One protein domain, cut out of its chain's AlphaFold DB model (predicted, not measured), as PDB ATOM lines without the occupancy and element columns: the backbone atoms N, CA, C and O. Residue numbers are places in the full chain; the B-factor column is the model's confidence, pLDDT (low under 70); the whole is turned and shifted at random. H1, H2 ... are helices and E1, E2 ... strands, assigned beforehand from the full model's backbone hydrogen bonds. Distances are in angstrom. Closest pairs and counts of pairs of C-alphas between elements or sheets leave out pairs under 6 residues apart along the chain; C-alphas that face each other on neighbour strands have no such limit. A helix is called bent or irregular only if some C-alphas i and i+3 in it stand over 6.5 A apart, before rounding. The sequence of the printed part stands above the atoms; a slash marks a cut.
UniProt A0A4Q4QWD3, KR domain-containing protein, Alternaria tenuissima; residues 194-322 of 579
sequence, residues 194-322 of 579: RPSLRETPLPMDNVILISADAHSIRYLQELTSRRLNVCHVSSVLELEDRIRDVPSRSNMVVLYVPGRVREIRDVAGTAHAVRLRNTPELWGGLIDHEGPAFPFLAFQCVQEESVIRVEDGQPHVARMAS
ATOM      1  N   ARG A 194     126.553 174.298 119.556       87.00
ATOM      2  CA  ARG A 194     127.385 173.348 120.299       87.00
ATOM      3  C   ARG A 194     127.704 172.125 119.427       87.00
ATOM      4  O   ARG A 194     126.773 171.573 118.838       87.00
ATOM      5  N   PRO A 195     128.973 171.693 119.354       85.12
ATOM      6  CA  PRO A 195     129.345 170.489 118.634       85.12
ATOM      7  C   PRO A 195     128.987 169.228 119.415       85.12
ATOM      8  O   PRO A 195     128.837 169.248 120.640       85.12
ATOM      9  N   SER A 196     128.961 168.108 118.700       82.69
ATOM     10  CA  SER A 196     129.014 166.781 119.308       82.69
ATOM     11  C   SER A 196     130.394 166.538 119.919       82.69
ATOM     12  O   SER A 196     131.426 166.815 119.300       82.69
ATOM     13  N   LEU A 197     130.412 166.012 121.145       81.62
ATOM     14  CA  LEU A 197     131.639 165.725 121.882       81.62
ATOM     15  C   LEU A 197     131.892 164.218 121.978       81.62
ATOM     16  O   LEU A 197     130.973 163.419 122.107       81.62
ATOM     17  N   ARG A 198     133.161 163.822 121.909       82.25
ATOM     18  CA  ARG A 198     133.673 162.472 122.174       82.25
ATOM     19  C   ARG A 198     133.678 162.225 123.668       82.25
ATOM     20  O   ARG A 198     134.139 163.074 124.425       82.25
ATOM     21  N   GLU A 199     133.253 161.031 124.067       78.44
ATOM     22  CA  GLU A 199     133.402 160.573 125.451       78.44
ATOM     23  C   GLU A 199     134.876 160.339 125.799       78.44
ATOM     24  O   GLU A 199     135.328 160.704 126.883       78.44
ATOM     25  N   THR A 200     135.642 159.799 124.844       80.88
ATOM     26  CA  THR A 200     137.079 159.555 124.994       80.88
ATOM     27  C   THR A 200     137.883 160.621 124.239       80.88
ATOM     28  O   THR A 200     137.834 160.655 123.000       80.88
ATOM     29  N   PRO A 201     138.644 161.477 124.952       81.38
ATOM     30  CA  PRO A 201     139.503 162.486 124.340       81.38
ATOM     31  C   PRO A 201     140.516 161.863 123.377       81.38
ATOM     32  O   PRO A 201     141.085 160.806 123.656       81.38
ATOM     33  N   LEU A 202     140.781 162.532 122.253       79.81
ATOM     34  CA  LEU A 202     141.854 162.134 121.348       79.81
ATOM     35  C   LEU A 202     143.207 162.191 122.081       79.81
ATOM     36  O   LEU A 202     143.517 163.206 122.729       79.81
ATOM     37  N   PRO A 203     144.015 161.120 121.992       77.06
ATOM     38  CA  PRO A 203     145.339 161.115 122.583       77.06
ATOM     39  C   PRO A 203     146.225 162.117 121.842       77.06
ATOM     40  O   PRO A 203     146.229 162.197 120.614       77.06
ATOM     41  N   MET A 204     146.985 162.885 122.609       79.56
ATOM     42  CA  MET A 204     147.962 163.833 122.098       79.56
ATOM     43  C   MET A 204     149.207 163.655 122.943       79.56
ATOM     44  O   MET A 204     149.200 164.049 124.102       79.56
ATOM     45  N   ASP A 205     150.244 163.057 122.364       81.50
ATOM     46  CA  ASP A 205     151.488 162.747 123.078       81.50
ATOM     47  C   ASP A 205     152.657 163.575 122.542       81.50
ATOM     48  O   ASP A 205     153.559 163.955 123.292       81.50
ATOM     49  N   ASN A 206     152.642 163.870 121.238       82.00
ATOM     50  CA  ASN A 206     153.710 164.578 120.543       82.00
ATOM     51  C   ASN A 206     153.136 165.810 119.838       82.00
ATOM     52  O   ASN A 206     152.183 165.700 119.073       82.00
ATOM     53  N   VAL A 207     153.722 166.981 120.073       84.94
ATOM     54  CA  VAL A 207     153.220 168.259 119.562       84.94
ATOM     55  C   VAL A 207     154.341 169.026 118.874       84.94
ATOM     56  O   VAL A 207     155.380 169.279 119.473       84.94
ATOM     57  N   ILE A 208     154.129 169.444 117.631       84.12
ATOM     58  CA  ILE A 208     154.973 170.419 116.941       84.12
ATOM     59  C   ILE A 208     154.263 171.762 117.023       84.12
ATOM     60  O   ILE A 208     153.201 171.924 116.434       84.12
ATOM     61  N   LEU A 209     154.832 172.720 117.746       85.88
ATOM     62  CA  LEU A 209     154.300 174.074 117.841       85.88
ATOM     63  C   LEU A 209     155.093 174.994 116.913       85.88
ATOM     64  O   LEU A 209     156.270 175.254 117.151       85.88
ATOM     65  N   ILE A 210     154.434 175.482 115.865       84.69
ATOM     66  CA  ILE A 210     154.963 176.459 114.918       84.69
ATOM     67  C   ILE A 210     154.427 177.833 115.313       84.69
ATOM     68  O   ILE A 210     153.239 178.114 115.129       84.69
ATOM     69  N   SER A 211     155.283 178.694 115.857       84.25
ATOM     70  CA  SER A 211     154.909 180.072 116.171       84.25
ATOM     71  C   SER A 211     156.115 180.998 116.265       84.25
ATOM     72  O   SER A 211     157.128 180.665 116.868       84.25
ATOM     73  N   ALA A 212     155.980 182.204 115.716       76.00
ATOM     74  CA  ALA A 212     156.997 183.249 115.821       76.00
ATOM     75  C   ALA A 212     156.790 184.186 117.030       76.00
ATOM     76  O   ALA A 212     157.637 185.037 117.289       76.00
ATOM     77  N   ASP A 213     155.659 184.083 117.741       72.56
ATOM     78  CA  ASP A 213     155.255 185.062 118.759       72.56
ATOM     79  C   ASP A 213     155.599 184.615 120.187       72.56
ATOM     80  O   ASP A 213     155.437 183.450 120.549       72.56
ATOM     81  N   ALA A 214     155.988 185.561 121.044       63.62
ATOM     82  CA  ALA A 214     156.281 185.323 122.457       63.62
ATOM     83  C   ALA A 214     155.040 184.882 123.259       63.62
ATOM     84  O   ALA A 214     155.175 184.243 124.298       63.62
ATOM     85  N   HIS A 215     153.817 185.159 122.789       63.03
ATOM     86  CA  HIS A 215     152.597 184.640 123.421       63.03
ATOM     87  C   HIS A 215     152.437 183.116 123.297       63.03
ATOM     88  O   HIS A 215     151.811 182.507 124.166       63.03
ATOM     89  N   SER A 216     153.069 182.481 122.303       70.81
ATOM     90  CA  SER A 216     153.116 181.016 122.195       70.81
ATOM     91  C   SER A 216     153.848 180.353 123.368       70.81
ATOM     92  O   SER A 216     153.631 179.173 123.630       70.81
ATOM     93  N   ILE A 217     154.635 181.119 124.142       76.50
ATOM     94  CA  ILE A 217     155.305 180.648 125.362       76.50
ATOM     95  C   ILE A 217     154.287 180.119 126.376       76.50
ATOM     96  O   ILE A 217     154.566 179.128 127.043       76.50
ATOM     97  N   ARG A 218     153.097 180.728 126.485       82.31
ATOM     98  CA  ARG A 218     152.062 180.244 127.411       82.31
ATOM     99  C   ARG A 218     151.509 178.891 126.967       82.31
ATOM    100  O   ARG A 218     151.443 177.973 127.778       82.31
ATOM    101  N   TYR A 219     151.197 178.736 125.682       86.25
ATOM    102  CA  TYR A 219     150.784 177.440 125.139       86.25
ATOM    103  C   TYR A 219     151.885 176.394 125.292       86.25
ATOM    104  O   TYR A 219     151.605 175.282 125.723       86.25
ATOM    105  N   LEU A 220     153.142 176.756 125.031       86.12
ATOM    106  CA  LEU A 220     154.284 175.878 125.260       86.12
ATOM    107  C   LEU A 220     154.356 175.423 126.726       86.12
ATOM    108  O   LEU A 220     154.451 174.227 126.982       86.12
ATOM    109  N   GLN A 221     154.236 176.346 127.687       87.38
ATOM    110  CA  GLN A 221     154.215 176.032 129.121       87.38
ATOM    111  C   GLN A 221     153.066 175.089 129.491       87.38
ATOM    112  O   GLN A 221     153.286 174.103 130.194       87.38
ATOM    113  N   GLU A 222     151.852 175.358 129.010       89.50
ATOM    114  CA  GLU A 222     150.679 174.523 129.280       89.50
ATOM    115  C   GLU A 222     150.826 173.118 128.682       89.50
ATOM    116  O   GLU A 222     150.597 172.127 129.381       89.50
ATOM    117  N   LEU A 223     151.285 173.011 127.432       89.12
ATOM    118  CA  LEU A 223     151.542 171.734 126.765       89.12
ATOM    119  C   LEU A 223     152.633 170.932 127.499       89.12
ATOM    120  O   LEU A 223     152.441 169.751 127.789       89.12
ATOM    121  N   THR A 224     153.741 171.569 127.886       87.06
ATOM    122  CA  THR A 224     154.811 170.916 128.659       87.06
ATOM    123  C   THR A 224     154.345 170.513 130.064       87.06
ATOM    124  O   THR A 224     154.715 169.442 130.544       87.06
ATOM    125  N   SER A 225     153.489 171.306 130.722       89.44
ATOM    126  CA  SER A 225     152.960 170.989 132.060       89.44
ATOM    127  C   SER A 225     152.121 169.706 132.087       89.44
ATOM    128  O   SER A 225     152.124 168.978 133.081       89.44
ATOM    129  N   ARG A 226     151.475 169.371 130.961       88.00
ATOM    130  CA  ARG A 226     150.746 168.111 130.758       88.00
ATOM    131  C   ARG A 226     151.647 166.931 130.381       88.00
ATOM    132  O   ARG A 226     151.137 165.867 130.052       88.00
ATOM    133  N   ARG A 227     152.974 167.099 130.467       85.75
ATOM    134  CA  ARG A 227     153.997 166.096 130.123       85.75
ATOM    135  C   ARG A 227     153.956 165.658 128.653       85.75
ATOM    136  O   ARG A 227     154.346 164.536 128.340       85.75
ATOM    137  N   LEU A 228     153.514 166.545 127.760       86.81
ATOM    138  CA  LEU A 228     153.548 166.311 126.316       86.81
ATOM    139  C   LEU A 228     154.962 166.510 125.772       86.81
ATOM    140  O   LEU A 228     155.706 167.374 126.243       86.81
ATOM    141  N   ASN A 229     155.320 165.749 124.743       85.19
ATOM    142  CA  ASN A 229     156.572 165.937 124.025       85.19
ATOM    143  C   ASN A 229     156.414 167.065 122.995       85.19
ATOM    144  O   ASN A 229     155.846 166.842 121.926       85.19
ATOM    145  N   VAL A 230     156.888 168.273 123.316       86.88
ATOM    146  CA  VAL A 230     156.695 169.464 122.472       86.88
ATOM    147  C   VAL A 230     157.982 169.853 121.742       86.88
ATOM    148  O   VAL A 230     158.998 170.138 122.372       86.88
ATOM    149  N   CYS A 231     157.925 169.936 120.413       85.44
ATOM    150  CA  CYS A 231     158.956 170.532 119.568       85.44
ATOM    151  C   CYS A 231     158.491 171.919 119.111       85.44
ATOM    152  O   CYS A 231     157.526 172.033 118.360       85.44
ATOM    153  N   HIS A 232     159.164 172.974 119.567       87.06
ATOM    154  CA  HIS A 232     158.875 174.342 119.138       87.06
ATOM    155  C   HIS A 232     159.791 174.763 117.980       87.06
ATOM    156  O   HIS A 232     161.007 174.545 118.031       87.06
ATOM    157  N   VAL A 233     159.192 175.382 116.964       84.19
ATOM    158  CA  VAL A 233     159.859 175.991 115.805       84.19
ATOM    159  C   VAL A 233     159.246 177.363 115.528       84.19
ATOM    160  O   VAL A 233     158.041 177.567 115.668       84.19
ATOM    161  N   SER A 234     160.074 178.312 115.109       82.25
ATOM    162  CA  SER A 234     159.659 179.697 114.867       82.25
ATOM    163  C   SER A 234     158.938 179.896 113.531       82.25
ATOM    164  O   SER A 234     158.210 180.871 113.342       82.25
ATOM    165  N   SER A 235     159.132 178.976 112.581       76.06
ATOM    166  CA  SER A 235     158.563 179.065 111.238       76.06
ATOM    167  C   SER A 235     158.407 177.694 110.579       76.06
ATOM    168  O   SER A 235     159.017 176.708 110.990       76.06
ATOM    169  N   VAL A 236     157.610 177.648 109.508       70.00
ATOM    170  CA  VAL A 236     157.457 176.446 108.671       70.00
ATOM    171  C   VAL A 236     158.777 176.074 107.979       70.00
ATOM    172  O   VAL A 236     159.058 174.894 107.829       70.00
ATOM    173  N   LEU A 237     159.614 177.052 107.615       73.25
ATOM    174  CA  LEU A 237     160.929 176.790 107.010       73.25
ATOM    175  C   LEU A 237     161.868 176.083 107.993       73.25
ATOM    176  O   LEU A 237     162.508 175.098 107.646       73.25
ATOM    177  N   GLU A 238     161.889 176.534 109.249       74.88
ATOM    178  CA  GLU A 238     162.666 175.871 110.301       74.88
ATOM    179  C   GLU A 238     162.178 174.434 110.543       74.88
ATOM    180  O   GLU A 238     162.976 173.535 110.814       74.88
ATOM    181  N   LEU A 239     160.867 174.194 110.407       74.31
ATOM    182  CA  LEU A 239     160.322 172.843 110.461       74.31
ATOM    183  C   LEU A 239     160.856 171.973 109.321       74.31
ATOM    184  O   LEU A 239     161.204 170.832 109.584       74.31
ATOM    185  N   GLU A 240     160.934 172.472 108.085       70.44
ATOM    186  CA  GLU A 240     161.448 171.697 106.941       70.44
ATOM    187  C   GLU A 240     162.889 171.215 107.167       70.44
ATOM    188  O   GLU A 240     163.210 170.068 106.847       70.44
ATOM    189  N   ASP A 241     163.727 172.041 107.791       71.81
ATOM    190  CA  ASP A 241     165.106 171.675 108.123       71.81
ATOM    191  C   ASP A 241     165.178 170.613 109.230       71.81
ATOM    192  O   ASP A 241     166.008 169.698 109.170       71.81
ATOM    193  N   ARG A 242     164.273 170.708 110.213       69.06
ATOM    194  CA  ARG A 242     164.243 169.888 111.435       69.06
ATOM    195  C   ARG A 242     163.291 168.696 111.366       69.06
ATOM    196  O   ARG A 242     163.250 167.900 112.299       69.06
ATOM    197  N   ILE A 243     162.533 168.525 110.281       67.38
ATOM    198  CA  ILE A 243     161.502 167.477 110.173       67.38
ATOM    199  C   ILE A 243     162.095 166.068 110.273       67.38
ATOM    200  O   ILE A 243     161.426 165.146 110.725       67.38
ATOM    201  N   ARG A 244     163.372 165.912 109.898       64.44
ATOM    202  CA  ARG A 244     164.138 164.663 110.038       64.44
ATOM    203  C   ARG A 244     164.425 164.295 111.496       64.44
ATOM    204  O   ARG A 244     164.583 163.115 111.791       64.44
ATOM    205  N   ASP A 245     164.446 165.285 112.382       62.72
ATOM    206  CA  ASP A 245     164.670 165.113 113.818       62.72
ATOM    207  C   ASP A 245     163.354 164.887 114.577       62.72
ATOM    208  O   ASP A 245     163.366 164.616 115.779       62.72
ATOM    209  N   VAL A 246     162.211 164.997 113.889       60.84
ATOM    210  CA  VAL A 246     160.891 164.709 114.444       60.84
ATOM    211  C   VAL A 246     160.612 163.216 114.250       60.84
ATOM    212  O   VAL A 246     160.339 162.780 113.130       60.84
ATOM    213  N   PRO A 247     160.680 162.392 115.310       55.41
ATOM    214  CA  PRO A 247     160.413 160.969 115.177       55.41
ATOM    215  C   PRO A 247     158.970 160.749 114.702       55.41
ATOM    216  O   PRO A 247     158.034 161.325 115.261       55.41
ATOM    217  N   SER A 248     158.784 159.889 113.697       57.44
ATOM    218  CA  SER A 248     157.466 159.444 113.234       57.44
ATOM    219  C   SER A 248     156.800 158.623 114.337       57.44
ATOM    220  O   SER A 248     157.026 157.418 114.461       57.44
ATOM    221  N   ARG A 249     156.045 159.298 115.203       59.69
ATOM    222  CA  ARG A 249     155.358 158.706 116.353       59.69
ATOM    223  C   ARG A 249     153.847 158.737 116.146       59.69
ATOM    224  O   ARG A 249     153.328 159.629 115.477       59.69
ATOM    225  N   SER A 250     153.152 157.782 116.757       62.19
ATOM    226  CA  SER A 250     151.703 157.836 116.959       62.19
ATOM    227  C   SER A 250     151.309 159.091 117.757       62.19
ATOM    228  O   SER A 250     152.103 159.617 118.543       62.19
ATOM    229  N   ASN A 251     150.085 159.585 117.543       72.31
ATOM    230  CA  ASN A 251     149.494 160.719 118.273       72.31
ATOM    231  C   ASN A 251     150.297 162.029 118.156       72.31
ATOM    232  O   ASN A 251     150.463 162.770 119.133       72.31
ATOM    233  N   MET A 252     150.843 162.283 116.964       75.50
ATOM    234  CA  MET A 252     151.553 163.514 116.629       75.50
ATOM    235  C   MET A 252     150.595 164.586 116.103       75.50
ATOM    236  O   MET A 252     149.775 164.329 115.221       75.50
ATOM    237  N   VAL A 253     150.754 165.799 116.625       78.00
ATOM    238  CA  VAL A 253     149.918 166.967 116.341       78.00
ATOM    239  C   VAL A 253     150.794 168.122 115.881       78.00
ATOM    240  O   VAL A 253     151.798 168.423 116.522       78.00
ATOM    241  N   VAL A 254     150.408 168.805 114.801       77.69
ATOM    242  CA  VAL A 254     151.081 170.034 114.350       77.69
ATOM    243  C   VAL A 254     150.172 171.227 114.610       77.69
ATOM    244  O   VAL A 254     149.097 171.331 114.025       77.69
ATOM    245  N   LEU A 255     150.617 172.126 115.483       79.50
ATOM    246  CA  LEU A 255     149.943 173.361 115.865       79.50
ATOM    247  C   LEU A 255     150.610 174.534 115.160       79.50
ATOM    248  O   LEU A 255     151.779 174.818 115.418       79.50
ATOM    249  N   TYR A 256     149.874 175.253 114.320       80.56
ATOM    250  CA  TYR A 256     150.332 176.531 113.792       80.56
ATOM    251  C   TYR A 256     149.592 177.677 114.487       80.56
ATOM    252  O   TYR A 256     148.372 177.809 114.364       80.56
ATOM    253  N   VAL A 257     150.342 178.508 115.215       79.69
ATOM    254  CA  VAL A 257     149.821 179.702 115.886       79.69
ATOM    255  C   VAL A 257     150.348 180.926 115.145       79.69
ATOM    256  O   VAL A 257     151.539 181.247 115.281       79.69
ATOM    257  N   PRO A 258     149.499 181.601 114.350       73.19
ATOM    258  CA  PRO A 258     149.928 182.763 113.593       73.19
ATOM    259  C   PRO A 258     150.419 183.893 114.498       73.19
ATOM    260  O   PRO A 258     150.006 184.026 115.648       73.19
ATOM    261  N   GLY A 259     151.271 184.754 113.940       69.25
ATOM    262  CA  GLY A 259     151.678 185.987 114.608       69.25
ATOM    263  C   GLY A 259     150.495 186.927 114.858       69.25
ATOM    264  O   GLY A 259     149.524 186.956 114.099       69.25
ATOM    265  N   ARG A 260     150.582 187.726 115.924       67.75
ATOM    266  CA  ARG A 260     149.524 188.666 116.304       67.75
ATOM    267  C   ARG A 260     149.307 189.735 115.229       67.75
ATOM    268  O   ARG A 260     150.240 190.434 114.841       67.75
ATOM    269  N   VAL A 261     148.056 189.909 114.823       66.00
ATOM    270  CA  VAL A 261     147.609 191.023 113.980       66.00
ATOM    271  C   VAL A 261     147.393 192.241 114.881       66.00
ATOM    272  O   VAL A 261     146.618 192.161 115.836       66.00
ATOM    273  N   ARG A 262     148.091 193.354 114.625       66.56
ATOM    274  CA  ARG A 262     147.905 194.613 115.377       66.56
ATOM    275  C   ARG A 262     147.029 195.589 114.611       66.56
ATOM    276  O   ARG A 262     146.199 196.264 115.209       66.56
ATOM    277  N   GLU A 263     147.195 195.624 113.298       68.19
ATOM    278  CA  GLU A 263     146.376 196.405 112.386       68.19
ATOM    279  C   GLU A 263     145.757 195.499 111.323       68.19
ATOM    280  O   GLU A 263     146.318 194.473 110.946       68.19
ATOM    281  N   ILE A 264     144.607 195.894 110.775       67.06
ATOM    282  CA  ILE A 264     143.897 195.089 109.771       67.06
ATOM    283  C   ILE A 264     144.730 194.824 108.505       67.06
ATOM    284  O   ILE A 264     144.547 193.810 107.835       67.06
ATOM    285  N   ARG A 265     145.702 195.698 108.211       66.75
ATOM    286  CA  ARG A 265     146.665 195.516 107.117       66.75
ATOM    287  C   ARG A 265     147.611 194.327 107.336       66.75
ATOM    288  O   ARG A 265     148.098 193.760 106.361       66.75
ATOM    289  N   ASP A 266     147.829 193.924 108.588       63.59
ATOM    290  CA  ASP A 266     148.737 192.832 108.952       63.59
ATOM    291  C   ASP A 266     148.092 191.454 108.716       63.59
ATOM    292  O   ASP A 266     148.799 190.460 108.556       63.59
ATOM    293  N   VAL A 267     146.753 191.389 108.621       63.31
ATOM    294  CA  VAL A 267     145.985 190.142 108.435       63.31
ATOM    295  C   VAL A 267     146.467 189.364 107.210       63.31
ATOM    296  O   VAL A 267     146.646 188.148 107.278       63.31
ATOM    297  N   ALA A 268     146.718 190.056 106.096       54.50
ATOM    298  CA  ALA A 268     147.172 189.424 104.858       54.50
ATOM    299  C   ALA A 268     148.567 188.784 105.000       54.50
ATOM    300  O   ALA A 268     148.810 187.712 104.442       54.50
ATOM    301  N   GLY A 269     149.465 189.414 105.767       54.41
ATOM    302  CA  GLY A 269     150.802 188.886 106.050       54.41
ATOM    303  C   GLY A 269     150.756 187.663 106.966       54.41
ATOM    304  O   GLY A 269     151.445 186.676 106.719       54.41
ATOM    305  N   THR A 270     149.875 187.692 107.967       51.50
ATOM    306  CA  THR A 270     149.681 186.602 108.930       51.50
ATOM    307  C   THR A 270     149.003 185.367 108.317       51.50
ATOM    308  O   THR A 270     149.362 184.234 108.644       51.50
ATOM    309  N   ALA A 271     148.056 185.560 107.392       49.09
ATOM    310  CA  ALA A 271     147.322 184.477 106.732       49.09
ATOM    311  C   ALA A 271     148.177 183.656 105.744       49.09
ATOM    312  O   ALA A 271     147.851 182.505 105.452       49.09
ATOM    313  N   HIS A 272     149.283 184.211 105.231       41.34
ATOM    314  CA  HIS A 272     150.092 183.564 104.188       41.34
ATOM    315  C   HIS A 272     150.867 182.323 104.672       41.34
ATOM    316  O   HIS A 272     151.267 181.488 103.862       41.34
ATOM    317  N   ALA A 273     151.060 182.183 105.985       40.53
ATOM    318  CA  ALA A 273     151.868 181.119 106.574       40.53
ATOM    319  C   ALA A 273     151.090 179.820 106.878       40.53
ATOM    320  O   ALA A 273     151.708 178.795 107.168       40.53
ATOM    321  N   VAL A 274     149.761 179.800 106.701       43.88
ATOM    322  CA  VAL A 274     148.964 178.560 106.746       43.88
ATOM    323  C   VAL A 274     149.034 177.869 105.382       43.88
ATOM    324  O   VAL A 274     148.123 177.954 104.559       43.88
ATOM    325  N   ARG A 275     150.148 177.189 105.103       42.44
ATOM    326  CA  ARG A 275     150.269 176.314 103.930       42.44
ATOM    327  C   ARG A 275     150.689 174.922 104.355       42.44
ATOM    328  O   ARG A 275     151.856 174.562 104.267       42.44
ATOM    329  N   LEU A 276     149.715 174.123 104.779       37.25
ATOM    330  CA  LEU A 276     149.928 172.702 105.026       37.25
ATOM    331  C   LEU A 276     149.083 171.852 104.081       37.25
ATOM    332  O   LEU A 276     148.021 172.243 103.597       37.25
ATOM    333  N   ARG A 277     149.694 170.735 103.690       33.59
ATOM    334  CA  ARG A 277     149.322 169.888 102.561       33.59
ATOM    335  C   ARG A 277     147.969 169.235 102.821       33.59
ATOM    336  O   ARG A 277     147.842 168.463 103.759       33.59
ATOM    337  N   ASN A 278     147.009 169.484 101.937       33.81
ATOM    338  CA  ASN A 278     145.775 168.713 101.894       33.81
ATOM    339  C   ASN A 278     146.094 167.353 101.244       33.81
ATOM    340  O   ASN A 278     146.243 167.255 100.021       33.81
ATOM    341  N   THR A 279     146.328 166.339 102.069       36.50
ATOM    342  CA  THR A 279     146.294 164.922 101.688       36.50
ATOM    343  C   THR A 279     145.203 164.271 102.532       36.50
ATOM    344  O   THR A 279     145.164 164.571 103.720       36.50
ATOM    345  N   PRO A 280     144.359 163.384 101.976       37.38
ATOM    346  CA  PRO A 280     143.250 162.747 102.706       37.38
ATOM    347  C   PRO A 280     143.668 162.048 104.010       37.38
ATOM    348  O   PRO A 280     142.869 161.900 104.924       37.38
ATOM    349  N   GLU A 281     144.937 161.650 104.100       36.31
ATOM    350  CA  GLU A 281     145.555 160.990 105.255       36.31
ATOM    351  C   GLU A 281     145.942 161.959 106.391       36.31
ATOM    352  O   GLU A 281     146.263 161.519 107.487       36.31
ATOM    353  N   LEU A 282     145.930 163.273 106.146       48.06
ATOM    354  CA  LEU A 282     146.250 164.319 107.118       48.06
ATOM    355  C   LEU A 282     144.975 165.115 107.415       48.06
ATOM    356  O   LEU A 282     144.683 166.093 106.727       48.06
ATOM    357  N   TRP A 283     144.204 164.695 108.418       46.66
ATOM    358  CA  TRP A 283     143.044 165.469 108.866       46.66
ATOM    359  C   TRP A 283     143.516 166.724 109.599       46.66
ATOM    360  O   TRP A 283     144.541 166.703 110.267       46.66
ATOM    361  N   GLY A 284     142.798 167.833 109.479       61.62
ATOM    362  CA  GLY A 284     143.164 169.088 110.116       61.62
ATOM    363  C   GLY A 284     141.961 169.972 110.410       61.62
ATOM    364  O   GLY A 284     140.851 169.682 109.968       61.62
ATOM    365  N   GLY A 285     142.175 171.061 111.145       68.44
ATOM    366  CA  GLY A 285     141.101 171.973 111.528       68.44
ATOM    367  C   GLY A 285     141.571 173.377 111.886       68.44
ATOM    368  O   GLY A 285     142.757 173.615 112.119       68.44
ATOM    369  N   LEU A 286     140.626 174.311 111.903       75.50
ATOM    370  CA  LEU A 286     140.786 175.677 112.361       75.50
ATOM    371  C   LEU A 286     140.168 175.825 113.756       75.50
ATOM    372  O   LEU A 286     139.013 175.445 113.939       75.50
ATOM    373  N   ILE A 287     140.894 176.404 114.713       78.19
ATOM    374  CA  ILE A 287     140.335 176.786 116.017       78.19
ATOM    375  C   ILE A 287     140.478 178.301 116.197       78.19
ATOM    376  O   ILE A 287     141.588 178.818 116.293       78.19
ATOM    377  N   ASP A 288     139.359 179.014 116.241       81.38
ATOM    378  CA  ASP A 288     139.308 180.418 116.654       81.38
ATOM    379  C   ASP A 288     139.121 180.477 118.174       81.38
ATOM    380  O   ASP A 288     138.202 179.860 118.713       81.38
ATOM    381  N   HIS A 289     140.023 181.155 118.884       81.88
ATOM    382  CA  HIS A 289     140.034 181.184 120.345       81.88
ATOM    383  C   HIS A 289     140.447 182.557 120.877       81.88
ATOM    384  O   HIS A 289     141.538 183.043 120.584       81.88
ATOM    385  N   GLU A 290     139.594 183.149 121.715       75.25
ATOM    386  CA  GLU A 290     139.831 184.469 122.319       75.25
ATOM    387  C   GLU A 290     140.603 184.402 123.648       75.25
ATOM    388  O   GLU A 290     141.106 185.410 124.150       75.25
ATOM    389  N   GLY A 291     140.689 183.212 124.247       73.00
ATOM    390  CA  GLY A 291     141.244 183.026 125.579       73.00
ATOM    391  C   GLY A 291     142.774 182.897 125.608       73.00
ATOM    392  O   GLY A 291     143.430 182.597 124.612       73.00
ATOM    393  N   PRO A 292     143.379 183.119 126.786       75.81
ATOM    394  CA  PRO A 292     144.816 182.962 126.971       75.81
ATOM    395  C   PRO A 292     145.278 181.505 127.110       75.81
ATOM    396  O   PRO A 292     146.485 181.275 127.076       75.81
ATOM    397  N   ALA A 293     144.360 180.574 127.372       83.31
ATOM    398  CA  ALA A 293     144.659 179.187 127.710       83.31
ATOM    399  C   ALA A 293     144.520 178.288 126.482       83.31
ATOM    400  O   ALA A 293     143.707 178.545 125.604       83.31
ATOM    401  N   PHE A 294     145.287 177.210 126.409       85.44
ATOM    402  CA  PHE A 294     145.196 176.300 125.279       85.44
ATOM    403  C   PHE A 294     143.833 175.568 125.276       85.44
ATOM    404  O   PHE A 294     143.452 174.974 126.293       85.44
ATOM    405  N   PRO A 295     143.083 175.555 124.154       86.69
ATOM    406  CA  PRO A 295     141.717 175.028 124.109       86.69
ATOM    407  C   PRO A 295     141.680 173.490 123.989       86.69
ATOM    408  O   PRO A 295     141.204 172.931 123.001       86.69
ATOM    409  N   PHE A 296     142.160 172.777 125.015       85.00
ATOM    410  CA  PHE A 296     142.264 171.307 125.016       85.00
ATOM    411  C   PHE A 296     140.941 170.588 124.726       85.00
ATOM    412  O   PHE A 296     140.941 169.597 124.005       85.00
ATOM    413  N   LEU A 297     139.815 171.073 125.261       83.56
ATOM    414  CA  LEU A 297     138.505 170.446 125.041       83.56
ATOM    415  C   LEU A 297     138.066 170.527 123.578       83.56
ATOM    416  O   LEU A 297     137.619 169.529 123.020       83.56
ATOM    417  N   ALA A 298     138.234 171.697 122.955       84.94
ATOM    418  CA  ALA A 298     137.936 171.888 121.539       84.94
ATOM    419  C   ALA A 298     138.762 170.926 120.680       84.94
ATOM    420  O   ALA A 298     138.238 170.289 119.777       84.94
ATOM    421  N   PHE A 299     140.041 170.772 121.022       80.38
ATOM    422  CA  PHE A 299     140.956 169.901 120.301       80.38
ATOM    423  C   PHE A 299     140.650 168.407 120.485       80.38
ATOM    424  O   PHE A 299     140.578 167.657 119.519       80.38
ATOM    425  N   GLN A 300     140.538 167.944 121.733       81.44
ATOM    426  CA  GLN A 300     140.534 166.509 122.025       81.44
ATOM    427  C   GLN A 300     139.140 165.892 121.920       81.44
ATOM    428  O   GLN A 300     139.024 164.686 121.699       81.44
ATOM    429  N   CYS A 301     138.095 166.694 122.126       84.81
ATOM    430  CA  CYS A 301     136.749 166.174 122.319       84.81
ATOM    431  C   CYS A 301     135.783 166.535 121.193       84.81
ATOM    432  O   CYS A 301     134.763 165.872 121.103       84.81
ATOM    433  N   VAL A 302     136.034 167.525 120.336       79.88
ATOM    434  CA  VAL A 302     135.094 167.829 119.241       79.88
ATOM    435  C   VAL A 302     135.189 166.760 118.146       79.88
ATOM    436  O   VAL A 302     136.282 166.380 117.731       79.88
ATOM    437  N   GLN A 303     134.041 166.235 117.713       72.88
ATOM    438  CA  GLN A 303     133.949 165.185 116.693       72.88
ATOM    439  C   GLN A 303     133.847 165.769 115.294       72.88
ATOM    440  O   GLN A 303     132.957 166.569 115.090       72.88
ATOM    441  N   GLU A 304     134.676 165.303 114.354       73.00
ATOM    442  CA  GLU A 304     134.454 165.434 112.897       73.00
ATOM    443  C   GLU A 304     134.297 166.870 112.356       73.00
ATOM    444  O   GLU A 304     133.742 167.084 111.284       73.00
ATOM    445  N   GLU A 305     134.841 167.870 113.057       76.62
ATOM    446  CA  GLU A 305     134.671 169.284 112.696       76.62
ATOM    447  C   GLU A 305     136.002 169.938 112.363       76.62
ATOM    448  O   GLU A 305     136.952 169.910 113.147       76.62
ATOM    449  N   SER A 306     136.051 170.582 111.202       70.62
ATOM    450  CA  SER A 306     137.253 171.258 110.711       70.62
ATOM    451  C   SER A 306     137.306 172.743 111.058       70.62
ATOM    452  O   SER A 306     138.327 173.367 110.800       70.62
ATOM    453  N   VAL A 307     136.248 173.341 111.615       76.19
ATOM    454  CA  VAL A 307     136.246 174.746 112.054       76.19
ATOM    455  C   VAL A 307     135.514 174.858 113.384       76.19
ATOM    456  O   VAL A 307     134.308 174.637 113.460       76.19
ATOM    457  N   ILE A 308     136.250 175.231 114.427       79.88
ATOM    458  CA  ILE A 308     135.756 175.346 115.795       79.88
ATOM    459  C   ILE A 308     136.004 176.770 116.277       79.88
ATOM    460  O   ILE A 308     137.097 177.308 116.122       79.88
ATOM    461  N   ARG A 309     135.003 177.371 116.905       84.56
ATOM    462  CA  ARG A 309     135.130 178.647 117.602       84.56
ATOM    463  C   ARG A 309     134.966 178.430 119.094       84.56
ATOM    464  O   ARG A 309     134.024 177.773 119.517       84.56
ATOM    465  N   VAL A 310     135.884 178.949 119.897       85.06
ATOM    466  CA  VAL A 310     135.871 178.807 121.353       85.06
ATOM    467  C   VAL A 310     135.574 180.158 121.983       85.06
ATOM    468  O   VAL A 310     136.464 181.000 122.106       85.06
ATOM    469  N   GLU A 311     134.331 180.319 122.422       82.94
ATOM    470  CA  GLU A 311     133.823 181.493 123.138       82.94
ATOM    471  C   GLU A 311     133.551 181.100 124.591       82.94
ATOM    472  O   GLU A 311     132.993 180.032 124.847       82.94
ATOM    473  N   ASP A 312     133.995 181.917 125.549       82.38
ATOM    474  CA  ASP A 312     133.842 181.653 126.991       82.38
ATOM    475  C   ASP A 312     134.292 180.240 127.425       82.38
ATOM    476  O   ASP A 312     133.723 179.600 128.312       82.38
ATOM    477  N   GLY A 313     135.334 179.721 126.765       79.62
ATOM    478  CA  GLY A 313     135.879 178.382 127.010       79.62
ATOM    479  C   GLY A 313     135.028 177.226 126.468       79.62
ATOM    480  O   GLY A 313     135.379 176.070 126.697       79.62
ATOM    481  N   GLN A 314     133.944 177.510 125.742       84.12
ATOM    482  CA  GLN A 314     133.050 176.517 125.151       84.12
ATOM    483  C   GLN A 314     133.258 176.420 123.633       84.12
ATOM    484  O   GLN A 314     133.235 177.446 122.947       84.12
ATOM    485  N   PRO A 315     133.451 175.206 123.080       86.50
ATOM    486  CA  PRO A 315     133.563 175.027 121.641       86.50
ATOM    487  C   PRO A 315     132.193 175.163 120.966       86.50
ATOM    488  O   PRO A 315     131.181 174.667 121.461       86.50
ATOM    489  N   HIS A 316     132.194 175.788 119.798       85.00
ATOM    490  CA  HIS A 316     131.069 175.955 118.894       85.00
ATOM    491  C   HIS A 316     131.508 175.625 117.470       85.00
ATOM    492  O   HIS A 316     132.669 175.815 117.110       85.00
ATOM    493  N   VAL A 317     130.575 175.166 116.646       82.62
ATOM    494  CA  VAL A 317     130.806 174.845 115.233       82.62
ATOM    495  C   VAL A 317     129.789 175.548 114.357       82.62
ATOM    496  O   VAL A 317     128.660 175.817 114.778       82.62
ATOM    497  N   ALA A 318     130.209 175.893 113.144       79.94
ATOM    498  CA  ALA A 318     129.372 176.633 112.217       79.94
ATOM    499  C   ALA A 318     128.312 175.714 111.597       79.94
ATOM    500  O   ALA A 318     128.607 174.614 111.121       79.94
ATOM    501  N   ARG A 319     127.069 176.190 111.570       82.62
ATOM    502  CA  ARG A 319     125.950 175.586 110.847       82.62
ATOM    503  C   ARG A 319     125.196 176.639 110.070       82.62
ATOM    504  O   ARG A 319     125.085 177.787 110.494       82.62
ATOM    505  N   MET A 320     124.646 176.238 108.935       83.06
ATOM    506  CA  MET A 320     123.774 177.102 108.162       83.06
ATOM    507  C   MET A 320     122.367 177.048 108.763       83.06
ATOM    508  O   MET A 320     121.759 175.987 108.840       83.06
ATOM    509  N   ALA A 321     121.861 178.189 109.218       84.38
ATOM    510  CA  ALA A 321     120.516 178.321 109.769       84.38
ATOM    511  C   ALA A 321     119.698 179.281 108.907       84.38
ATOM    512  O   ALA A 321     120.234 180.273 108.410       84.38
ATOM    513  N   SER A 322     118.400 179.010 108.747       84.94
ATOM    514  CA  SER A 322     117.515 179.889 107.977       84.94
ATOM    515  C   SER A 322     117.562 181.320 108.516       84.94
ATOM    516  O   SER A 322     117.563 181.555 109.730       84.94
TER     517      SER A 322
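Overview. This is residues 194 to 322 of the 579 residues of the protein "KR domain-containing protein" of Alternaria tenuissima (UniProt A0A4Q4QWD3). Two small three-stranded sheets stand side by side, edge strand E3 of the first near edge strand E4 of the second; the first has a helix on each face, H1 and H2, and the second, strongly twisted, has H4 over one face. The helix H3 lies away from both sheets, and in the link after it residues 277 to 282 stick out free. The printed part has 129 residues, with four named helices and six named strands in the order E1 H1 E2 H2 E3 H3 E4 H4 E5 E6. The sheet E2 E1 E3 is parallel and the sheet E4 E5 E6 mixed; the class is mixed, helices and strands. The whole is compact, with a radius of gyration of the C-alphas of 15.2 A and spans of 47 by 40 by 31 A.

Arrangement. After residues 194 to 205, which hold no named element, look at E1, residues 206 to 210, the inner strand between E2, residues 229 to 233, and E3, residues 252 to 256. N 209 and O 231 are 2.8 A apart, as are N 208 and O 253, both within hydrogen-bond range. H1, residues 216 to 225, is on this sheet at a height of 9.6 A, over E2 and only just over E1, on which 3 of its C-alphas fall; C-alphas 224 and 230 are the closest of H1 and E2, 6.6 A. H2, residues 236 to 245, is on the opposite face at 9.0 A, making three layers, helices on both faces of a sheet. E1, H1, E2 form a strand-helix-strand unit, two parallel neighbour strands with a helix between, its crossover right-handed; E2, H2, E3 form a split one, E1 between its strands, also right-handed. H3, residues 264 to 271, is on neither sheet. E3 is near E4, residues 283 to 289, with 5 pairs of C-alphas within 10 A. E4, H4, residues 296 to 301, and E5, residues 307 to 311, form a unit with a left-handed crossover; N 308 and O 286 are 2.8 A apart. H4 is on this sheet at 9.4 A, slantwise to E5 at 48 degrees on the local plane. E5 and E6, residues 314 to 322, are an antiparallel hairpin, with N 316 and O 309 2.7 A apart. Every O i to N i+4 pair is within hydrogen-bond range in H1 and H4, but 4 of 6 in H2 and 2 of 4 in H3.

Along the chain. Find C-alpha 206 at (153.710, 164.578, 120.543), where E1 begins. H1 measures 14.1 A and H2 14.4 A; H2 is irregular, C-alphas 241 and 244 being 7.3 A apart, and H3 only just so, with C-alphas 265 and 268 at 6.52 A. E4 measures 19.7 A. E6, 23.4 A long, bends by 56 degrees at residue 318 and ends with C-alpha 322 at (117.515, 179.889, 107.977).

Size, cuts and confidence. The C-alphas of Asp 245 and Ser 322 are the two farthest apart, 49.8 A. The printed part has no cut; the link from H3 to E4, 11 residues, is long. Look for pLDDT under 70 at residues 214 to 215, 242 to 250 and 259 to 285; the mean of the printed part is 73.4.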